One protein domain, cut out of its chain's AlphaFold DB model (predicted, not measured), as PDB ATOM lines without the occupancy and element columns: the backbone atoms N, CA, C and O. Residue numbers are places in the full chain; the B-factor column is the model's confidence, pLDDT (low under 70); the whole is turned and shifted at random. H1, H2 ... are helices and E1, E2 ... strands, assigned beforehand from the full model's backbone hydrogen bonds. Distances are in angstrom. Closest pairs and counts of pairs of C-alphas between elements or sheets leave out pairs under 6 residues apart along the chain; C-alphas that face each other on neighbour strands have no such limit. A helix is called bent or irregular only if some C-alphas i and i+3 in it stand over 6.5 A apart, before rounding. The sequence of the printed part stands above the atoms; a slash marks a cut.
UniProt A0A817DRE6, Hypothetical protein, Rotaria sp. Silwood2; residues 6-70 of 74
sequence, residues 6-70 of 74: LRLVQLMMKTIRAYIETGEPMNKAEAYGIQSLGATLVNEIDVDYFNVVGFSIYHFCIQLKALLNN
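This is residues 6 to 70 of the 74 residues of the protein "Hypothetical protein" of Rotaria sp. Silwood2 (UniProt A0A817DRE6). A loose head of short elements has one helical arm sticking out of it: in the head, H1 and H3 run side by side in opposite ways with H2 near one end of both, and a small two-strand ribbon, E1 and E2, leads toward H4. H5 follows H4, and its residues 60 to 68, with 69 and 70 after them, stick out alone at one end of the long axis; without residues 60 to 70 the body spans 38 A along its longest axis, against 54 A for the whole. The printed part has 65 residues with five named helices and two named strands, in the order E1, H1, H2, H3, E2, H4, H5; the sheet, E1 - E2, is antiparallel, and the class is mostly helix. The whole is only just loose, close to extended, with a radius of gyration of the C-alphas of 15.8 A, and it spans 54 by 23 by 16 A.

Strand E1 is residues 6 to 8, 6.7 A long, and begins with C-alpha 6 at (-32.135, -1.839, 26.155). H1, residues 13 to 21, is 12.3 A long. H2, residues 24 to 27, is irregular: its first and last C-alphas are 7.0 A apart. H3, residues 36 to 41, measures 10.0 A from C-alpha 36 at (-41.802, -13.044, 31.902). Strand E2, residues 42 to 46, is 11.1 A long. H4 is residues 49 to 53, 6.3 A long. H5, residues 57 to 68, is 16.1 A long and ends with C-alpha 68 at (-8.406, -17.743, 42.802).

E1 and E2 are antiparallel neighbours at 166 degrees between their directions; N 7 and O 44 are 2.9 A apart and N 43 and O 7 are 2.8 A apart, both within hydrogen-bond range. The closest C-alphas of E1 and H3 are those of Leu 8 and Leu 41, at 5.5 A. H1 and H3 are close but not clearly touching, with the C-alphas of Tyr 19 and Leu 37 closest at 7.4 A; they run opposite ways at a shallow tilt of 12 degrees. H2 is close to H1 but not clearly touching it, with the C-alphas of Tyr 19 and Pro 25 closest at 7.5 A. H2 is also close to H3 but not clearly touching it, with the C-alphas of Glu 24 and Leu 37 closest at 7.8 A. H4 and H5 are close but not clearly touching, with the C-alphas of Phe 50 and Ile 57 closest at 6.3 A. H5 is apart from E1, H1, H2, H3 and E2. In H1, H4 and H5 every O i to N i+4 pair is within hydrogen-bond range; in H3 it is 0 of 2, beside 3 of 3 O i to N i+3 pairs, and H2 is too short for an O i to N i+4 pair.

The outline is a rod, and the C-alphas of Lys 14 and Asn 70, the two farthest apart, are 54.0 A apart. Without residues 60 to 70, which stand free, the body spans 38 by 22 by 16 A. The printed part has no cut and no long link; the link from H2 to H3, with 8 residues, is short but not tight. The mean pLDDT of the printed part is 92.1, and no printed residue is under 70.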
ATOM      1  N   LEU A   6     -30.912  -1.072  26.353       90.69
ATOM      2  CA  LEU A   6     -32.135  -1.839  26.155       90.69
ATOM      3  C   LEU A   6     -33.179  -0.908  25.530       90.69
ATOM      4  O   LEU A   6     -33.446   0.165  26.072       90.69
ATOM      5  N   ARG A   7     -33.782  -1.305  24.407       92.62
ATOM      6  CA  ARG A   7     -34.887  -0.566  23.784       92.62
ATOM      7  C   ARG A   7     -36.190  -1.316  23.988       92.62
ATOM      8  O   ARG A   7     -36.300  -2.478  23.602       92.62
ATOM      9  N   LEU A   8     -37.186  -0.633  24.538       93.12
ATOM     10  CA  LEU A   8     -38.564  -1.113  24.552       93.12
ATOM     11  C   LEU A   8     -39.260  -0.751  23.238       93.12
ATOM     12  O   LEU A   8     -38.889   0.212  22.564       93.12
ATOM     13  N   VAL A   9     -40.282  -1.522  22.875       93.00
ATOM     14  CA  VAL A   9     -41.191  -1.160  21.783       93.00
ATOM     15  C   VAL A   9     -41.928   0.137  22.121       93.00
ATOM     16  O   VAL A   9     -42.028   0.536  23.282       93.00
ATOM     17  N   GLN A  10     -42.504   0.796  21.118       93.25
ATOM     18  CA  GLN A  10     -43.367   1.942  21.382       93.25
ATOM     19  C   GLN A  10     -44.648   1.482  22.092       93.25
ATOM     20  O   GLN A  10     -45.490   0.792  21.515       93.25
ATOM     21  N   LEU A  11     -44.790   1.853  23.365       91.31
ATOM     22  CA  LEU A  11     -45.879   1.381  24.213       91.31
ATOM     23  C   LEU A  11     -47.108   2.284  24.114       91.31
ATOM     24  O   LEU A  11     -47.039   3.502  24.264       91.31
ATOM     25  N   MET A  12     -48.269   1.662  23.925       95.00
ATOM     26  CA  MET A  12     -49.554   2.331  24.113       95.00
ATOM     27  C   MET A  12     -49.929   2.325  25.597       95.00
ATOM     28  O   MET A  12     -49.672   1.350  26.303       95.00
ATOM     29  N   MET A  13     -50.659   3.348  26.050       95.25
ATOM     30  CA  MET A  13     -51.144   3.432  27.439       95.25
ATOM     31  C   MET A  13     -51.909   2.183  27.898       95.25
ATOM     32  O   MET A  13     -51.791   1.788  29.054       95.25
ATOM     33  N   LYS A  14     -52.661   1.534  26.998       96.00
ATOM     34  CA  LYS A  14     -53.359   0.273  27.297       96.00
ATOM     35  C   LYS A  14     -52.397  -0.860  27.673       96.00
ATOM     36  O   LYS A  14     -52.679  -1.606  28.598       96.00
ATOM     37  N   THR A  15     -51.254  -0.953  26.991       94.50
ATOM     38  CA  THR A  15     -50.235  -1.982  27.228       94.50
ATOM     39  C   THR A  15     -49.520  -1.725  28.546       94.50
ATOM     40  O   THR A  15     -49.316  -2.653  29.315       94.50
ATOM     41  N   ILE A  16     -49.213  -0.458  28.840       94.12
ATOM     42  CA  ILE A  16     -48.609  -0.061  30.118       94.12
ATOM     43  C   ILE A  16     -49.541  -0.421  31.280       94.12
ATOM     44  O   ILE A  16     -49.105  -1.042  32.242       94.12
ATOM     45  N   ARG A  17     -50.835  -0.085  31.177       95.56
ATOM     46  CA  ARG A  17     -51.829  -0.426  32.209       95.56
ATOM     47  C   ARG A  17     -51.964  -1.933  32.400       95.56
ATOM     48  O   ARG A  17     -51.868  -2.389  33.530       95.56
ATOM     49  N   ALA A  18     -52.089  -2.687  31.308       94.69
ATOM     50  CA  ALA A  18     -52.146  -4.144  31.369       94.69
ATOM     51  C   ALA A  18     -50.888  -4.742  32.022       94.69
ATOM     52  O   ALA A  18     -50.992  -5.667  32.816       94.69
ATOM     53  N   TYR A  19     -49.700  -4.191  31.746       95.19
ATOM     54  CA  TYR A  19     -48.467  -4.633  32.395       95.19
ATOM     55  C   TYR A  19     -48.450  -4.309  33.896       95.19
ATOM     56  O   TYR A  19     -48.085  -5.163  34.699       95.19
ATOM     57  N   ILE A  20     -48.910  -3.122  34.301       94.88
ATOM     58  CA  ILE A  20     -49.034  -2.736  35.717       94.88
ATOM     59  C   ILE A  20     -50.013  -3.651  36.464       94.88
ATOM     60  O   ILE A  20     -49.706  -4.096  37.568       94.88
ATOM     61  N   GLU A  21     -51.159  -3.971  35.858       96.31
ATOM     62  CA  GLU A  21     -52.194  -4.843  36.437       96.31
ATOM     63  C   GLU A  21     -51.687  -6.260  36.744       96.31
ATOM     64  O   GLU A  21     -52.232  -6.929  37.619       96.31
ATOM     65  N   THR A  22     -50.611  -6.709  36.089       94.69
ATOM     66  CA  THR A  22     -49.992  -8.014  36.380       94.69
ATOM     67  C   THR A  22     -49.264  -8.044  37.724       94.69
ATOM     68  O   THR A  22     -48.941  -9.120  38.222       94.69
ATOM     69  N   GLY A  23     -48.941  -6.879  38.299       93.62
ATOM     70  CA  GLY A  23     -48.124  -6.755  39.508       93.62
ATOM     71  C   GLY A  23     -46.632  -7.058  39.307       93.62
ATOM     72  O   GLY A  23     -45.828  -6.717  40.172       93.62
ATOM     73  N   GLU A  24     -46.236  -7.614  38.156       91.94
ATOM     74  CA  GLU A  24     -44.845  -7.907  37.798       91.94
ATOM     75  C   GLU A  24     -43.875  -6.715  37.957       91.94
ATOM     76  O   GLU A  24     -42.752  -6.939  38.411       91.94
ATOM     77  N   PRO A  25     -44.246  -5.458  37.636       93.44
ATOM     78  CA  PRO A  25     -43.318  -4.339  37.788       93.44
ATOM     79  C   PRO A  25     -43.107  -3.866  39.237       93.44
ATOM     80  O   PRO A  25     -42.182  -3.099  39.490       93.44
ATOM     81  N   MET A  26     -43.929  -4.295  40.202       90.38
ATOM     82  CA  MET A  26     -43.982  -3.681  41.542       90.38
ATOM     83  C   MET A  26     -42.734  -3.910  42.404       90.38
ATOM     84  O   MET A  26     -42.484  -3.150  43.336       90.38
ATOM     85  N   ASN A  27     -41.955  -4.953  42.118       86.44
ATOM     86  CA  ASN A  27     -40.752  -5.314  42.872       86.44
ATOM     87  C   ASN A  27     -39.467  -5.201  42.040       86.44
ATOM     88  O   ASN A  27     -38.437  -5.760  42.424       86.44
ATOM     89  N   LYS A  28     -39.524  -4.501  40.903       86.12
ATOM     90  CA  LYS A  28     -38.401  -4.372  39.977       86.12
ATOM     91  C   LYS A  28     -37.892  -2.940  39.940       86.12
ATOM     92  O   LYS A  28     -38.671  -1.987  40.000       86.12
ATOM     93  N   ALA A  29     -36.575  -2.792  39.827       84.25
ATOM     94  CA  ALA A  29     -35.979  -1.492  39.559       84.25
ATOM     95  C   ALA A  29     -36.603  -0.905  38.282       84.25
ATOM     96  O   ALA A  29     -36.873  -1.631  37.329       84.25
ATOM     97  N   GLU A  30     -36.894   0.396  38.302       83.94
ATOM     98  CA  GLU A  30     -37.497   1.119  37.171       83.94
ATOM     99  C   GLU A  30     -38.879   0.597  36.722       83.94
ATOM    100  O   GLU A  30     -39.347   0.934  35.637       83.94
ATOM    101  N   ALA A  31     -39.567  -0.183  37.571       89.00
ATOM    102  CA  ALA A  31     -40.898  -0.732  37.300       89.00
ATOM    103  C   ALA A  31     -40.971  -1.547  35.992       89.00
ATOM    104  O   ALA A  31     -41.987  -1.556  35.294       89.00
ATOM    105  N   TYR A  32     -39.883  -2.242  35.661       90.81
ATOM    106  CA  TYR A  32     -39.784  -3.099  34.489       90.81
ATOM    107  C   TYR A  32     -38.866  -4.288  34.770       90.81
ATOM    108  O   TYR A  32     -37.890  -4.182  35.506       90.81
ATOM    109  N   GLY A  33     -39.143  -5.437  34.155       90.88
ATOM    110  CA  GLY A  33     -38.149  -6.502  34.081       90.88
ATOM    111  C   GLY A  33     -38.175  -7.237  32.768       90.88
ATOM    112  O   GLY A  33     -39.233  -7.539  32.237       90.88
ATOM    113  N   ILE A  34     -36.988  -7.611  32.309       92.19
ATOM    114  CA  ILE A  34     -36.786  -8.260  31.014       92.19
ATOM    115  C   ILE A  34     -37.302  -9.705  30.937       92.19
ATOM    116  O   ILE A  34     -37.341 -10.296  29.867       92.19
ATOM    117  N   GLN A  35     -37.693 -10.291  32.067       90.56
ATOM    118  CA  GLN A  35     -38.199 -11.662  32.164       90.56
ATOM    119  C   GLN A  35     -39.734 -11.692  32.201       90.56
ATOM    120  O   GLN A  35     -40.356 -10.708  32.588       90.56
ATOM    121  N   SER A  36     -40.341 -12.845  31.887       91.12
ATOM    122  CA  SER A  36     -41.802 -13.044  31.902       91.12
ATOM    123  C   SER A  36     -42.530 -12.095  30.929       91.12
ATOM    124  O   SER A  36     -42.150 -12.035  29.760       91.12
ATOM    125  N   LEU A  37     -43.566 -11.366  31.353       92.19
ATOM    126  CA  LEU A  37     -44.378 -10.531  30.469       92.19
ATOM    127  C   LEU A  37     -43.603  -9.304  30.001       92.19
ATOM    128  O   LEU A  37     -43.788  -8.874  28.863       92.19
ATOM    129  N   GLY A  38     -42.689  -8.775  30.815       91.25
ATOM    130  CA  GLY A  38     -41.861  -7.646  30.402       91.25
ATOM    131  C   GLY A  38     -40.911  -7.979  29.242       91.25
ATOM    132  O   GLY A  38     -40.572  -7.084  28.466       91.25
ATOM    133  N   ALA A  39     -40.582  -9.260  29.020       93.44
ATOM    134  CA  ALA A  39     -39.828  -9.709  27.841       93.44
ATOM    135  C   ALA A  39     -40.547  -9.362  26.525       93.44
ATOM    136  O   ALA A  39     -39.909  -9.046  25.524       93.44
ATOM    137  N   THR A  40     -41.884  -9.370  26.536       93.25
ATOM    138  CA  THR A  40     -42.710  -9.069  25.353       93.25
ATOM    139  C   THR A  40     -42.660  -7.596  24.941       93.25
ATOM    140  O   THR A  40     -43.105  -7.245  23.850       93.25
ATOM    141  N   LEU A  41     -42.118  -6.730  25.804       94.31
ATOM    142  CA  LEU A  41     -42.012  -5.291  25.576       94.31
ATOM    143  C   LEU A  41     -40.647  -4.890  24.996       94.31
ATOM    144  O   LEU A  41     -40.445  -3.716  24.695       94.31
ATOM    145  N   VAL A  42     -39.708  -5.832  24.849       94.12
ATOM    146  CA  VAL A  42     -38.354  -5.569  24.349       94.12
ATOM    147  C   VAL A  42     -38.345  -5.500  22.827       94.12
ATOM    148  O   VAL A  42     -38.790  -6.424  22.153       94.12
ATOM    149  N   ASN A  43     -37.785  -4.423  22.286       94.81
ATOM    150  CA  ASN A  43     -37.505  -4.276  20.861       94.81
ATOM    151  C   ASN A  43     -36.075  -4.710  20.511       94.81
ATOM    152  O   ASN A  43     -35.855  -5.347  19.487       94.81
ATOM    153  N   GLU A  44     -35.094  -4.344  21.339       94.38
ATOM    154  CA  GLU A  44     -33.681  -4.622  21.071       94.38
ATOM    155  C   GLU A  44     -32.859  -4.637  22.360       94.38
ATOM    156  O   GLU A  44     -33.123  -3.858  23.280       94.38
ATOM    157  N   ILE A  45     -31.846  -5.501  22.400       92.06
ATOM    158  CA  ILE A  45     -30.906  -5.643  23.512       92.06
ATOM    159  C   ILE A  45     -29.489  -5.505  22.947       92.06
ATOM    160  O   ILE A  45     -29.026  -6.396  22.238       92.06
ATOM    161  N   ASP A  46     -28.807  -4.415  23.288       91.94
ATOM    162  CA  ASP A  46     -27.377  -4.196  23.029       91.94
ATOM    163  C   ASP A  46     -26.655  -3.960  24.363       91.94
ATOM    164  O   ASP A  46     -26.207  -2.868  24.717       91.94
ATOM    165  N   VAL A  47     -26.693  -4.991  25.201       86.62
ATOM    166  CA  VAL A  47     -26.162  -5.016  26.566       86.62
ATOM    167  C   VAL A  47     -25.983  -6.473  26.990       86.62
ATOM    168  O   VAL A  47     -26.633  -7.367  26.447       86.62
ATOM    169  N   ASP A  48     -25.120  -6.732  27.976       88.81
ATOM    170  CA  ASP A  48     -25.071  -8.039  28.635       88.81
ATOM    171  C   ASP A  48     -26.430  -8.341  29.288       88.81
ATOM    172  O   ASP A  48     -26.841  -7.689  30.250       88.81
ATOM    173  N   TYR A  49     -27.124  -9.351  28.763       89.94
ATOM    174  CA  TYR A  49     -28.424  -9.789  29.259       89.94
ATOM    175  C   TYR A  49     -28.407 -10.108  30.757       89.94
ATOM    176  O   TYR A  49     -29.328  -9.726  31.476       89.94
ATOM    177  N   PHE A  50     -27.359 -10.768  31.260       90.69
ATOM    178  CA  PHE A  50     -27.282 -11.118  32.679       90.69
ATOM    179  C   PHE A  50     -27.112  -9.878  33.551       90.69
ATOM    180  O   PHE A  50     -27.674  -9.806  34.646       90.69
ATOM    181  N   ASN A  51     -26.432  -8.858  33.029       87.25
ATOM    182  CA  ASN A  51     -26.371  -7.561  33.684       87.25
ATOM    183  C   ASN A  51     -27.760  -6.905  33.780       87.25
ATOM    184  O   ASN A  51     -28.100  -6.382  34.835       87.25
ATOM    185  N   VAL A  52     -28.600  -7.010  32.740       87.81
ATOM    186  CA  VAL A  52     -29.995  -6.515  32.772       87.81
ATOM    187  C   VAL A  52     -30.875  -7.313  33.735       87.81
ATOM    188  O   VAL A  52     -31.738  -6.745  34.397       87.81
ATOM    189  N   VAL A  53     -30.658  -8.626  33.844       89.38
ATOM    190  CA  VAL A  53     -31.333  -9.465  34.851       89.38
ATOM    191  C   VAL A  53     -30.931  -9.060  36.278       89.38
ATOM    192  O   VAL A  53     -31.706  -9.273  37.207       89.38
ATOM    193  N   GLY A  54     -29.757  -8.443  36.451       87.94
ATOM    194  CA  GLY A  54     -29.298  -7.856  37.712       87.94
ATOM    195  C   GLY A  54     -27.960  -8.393  38.224       87.94
ATOM    196  O   GLY A  54     -27.546  -8.026  39.323       87.94
ATOM    197  N   PHE A  55     -27.268  -9.257  37.472       90.88
ATOM    198  CA  PHE A  55     -25.961  -9.779  37.873       90.88
ATOM    199  C   PHE A  55     -25.071 -10.137  36.678       90.88
ATOM    200  O   PHE A  55     -25.352 -11.066  35.927       90.88
ATOM    201  N   SER A  56     -23.940  -9.444  36.534       92.06
ATOM    202  CA  SER A  56     -22.960  -9.684  35.464       92.06
ATOM    203  C   SER A  56     -22.172 -10.988  35.674       92.06
ATOM    204  O   SER A  56     -21.046 -10.966  36.174       92.06
ATOM    205  N   ILE A  57     -22.736 -12.133  35.271       93.38
ATOM    206  CA  ILE A  57     -22.116 -13.463  35.452       93.38
ATOM    207  C   ILE A  57     -20.740 -13.540  34.787       93.38
ATOM    208  O   ILE A  57     -19.785 -14.009  35.403       93.38
ATOM    209  N   TYR A  58     -20.620 -13.074  33.541       90.62
ATOM    210  CA  TYR A  58     -19.353 -13.138  32.814       90.62
ATOM    211  C   TYR A  58     -18.253 -12.370  33.552       90.62
ATOM    212  O   TYR A  58     -17.187 -12.919  33.832       90.62
ATOM    213  N   HIS A  59     -18.542 -11.123  33.936       90.69
ATOM    214  CA  HIS A  59     -17.591 -10.298  34.670       90.69
ATOM    215  C   HIS A  59     -17.242 -10.919  36.027       90.69
ATOM    216  O   HIS A  59     -16.068 -10.993  36.382       90.69
ATOM    217  N   PHE A  60     -18.238 -11.439  36.749       94.19
ATOM    218  CA  PHE A  60     -18.024 -12.141  38.011       94.19
ATOM    219  C   PHE A  60     -17.080 -13.339  37.854       94.19
ATOM    220  O   PHE A  60     -16.137 -13.464  38.627       94.19
ATOM    221  N   CYS A  61     -17.268 -14.184  36.837       95.12
ATOM    222  CA  CYS A  61     -16.402 -15.341  36.600       95.12
ATOM    223  C   CYS A  61     -14.953 -14.941  36.279       95.12
ATOM    224  O   CYS A  61     -14.023 -15.604  36.740       95.12
ATOM    225  N   ILE A  62     -14.747 -13.857  35.520       94.06
ATOM    226  CA  ILE A  62     -13.405 -13.323  35.241       94.06
ATOM    227  C   ILE A  62     -12.727 -12.864  36.538       94.06
ATOM    228  O   ILE A  62     -11.593 -13.261  36.807       94.06
ATOM    229  N   GLN A  63     -13.435 -12.092  37.366       93.50
ATOM    230  CA  GLN A  63     -12.911 -11.611  38.649       93.50
ATOM    231  C   GLN A  63     -12.643 -12.762  39.624       93.50
ATOM    232  O   GLN A  63     -11.594 -12.812  40.260       93.50
ATOM    233  N   LEU A  64     -13.557 -13.733  39.700       95.50
ATOM    234  CA  LEU A  64     -13.417 -14.912  40.547       95.50
ATOM    235  C   LEU A  64     -12.176 -15.724  40.168       95.50
ATOM    236  O   LEU A  64     -11.405 -16.108  41.043       95.50
ATOM    237  N   LYS A  65     -11.945 -15.954  38.871       95.62
ATOM    238  CA  LYS A  65     -10.747 -16.653  38.390       95.62
ATOM    239  C   LYS A  65      -9.466 -15.916  38.791       95.62
ATOM    240  O   LYS A  65      -8.535 -16.548  39.279       95.62
ATOM    241  N   ALA A  66      -9.430 -14.599  38.615       94.06
ATOM    242  CA  ALA A  66      -8.266 -13.789  38.961       94.06
ATOM    243  C   ALA A  66      -7.993 -13.787  40.480       94.06
ATOM    244  O   ALA A  66      -6.842 -13.903  40.900       94.06
ATOM    245  N   LEU A  67      -9.041 -13.750  41.313       94.75
ATOM    246  CA  LEU A  67      -8.923 -13.921  42.766       94.75
ATOM    247  C   LEU A  67      -8.359 -15.299  43.139       94.75
ATOM    248  O   LEU A  67      -7.424 -15.379  43.932       94.75
ATOM    249  N   LEU A  68      -8.881 -16.376  42.545       94.88
ATOM    250  CA  LEU A  68      -8.406 -17.743  42.802       94.88
ATOM    251  C   LEU A  68      -6.947 -17.953  42.367       94.88
ATOM    252  O   LEU A  68      -6.219 -18.717  42.996       94.88
ATOM    253  N   ASN A  69      -6.506 -17.239  41.332       95.19
ATOM    254  CA  ASN A  69      -5.124 -17.250  40.862       95.19
ATOM    255  C   ASN A  69      -4.192 -16.298  41.641       95.19
ATOM    256  O   ASN A  69      -3.003 -16.238  41.333       95.19
ATOM    257  N   ASN A  70      -4.687 -15.571  42.654       88.75
ATOM    258  CA  ASN A  70      -3.963 -14.505  43.371       88.75
ATOM    259  C   ASN A  70      -3.460 -13.361  42.462       88.75
ATOM    260  O   ASN A  70      -2.484 -12.679  42.781       88.75
TER     261      ASN A  70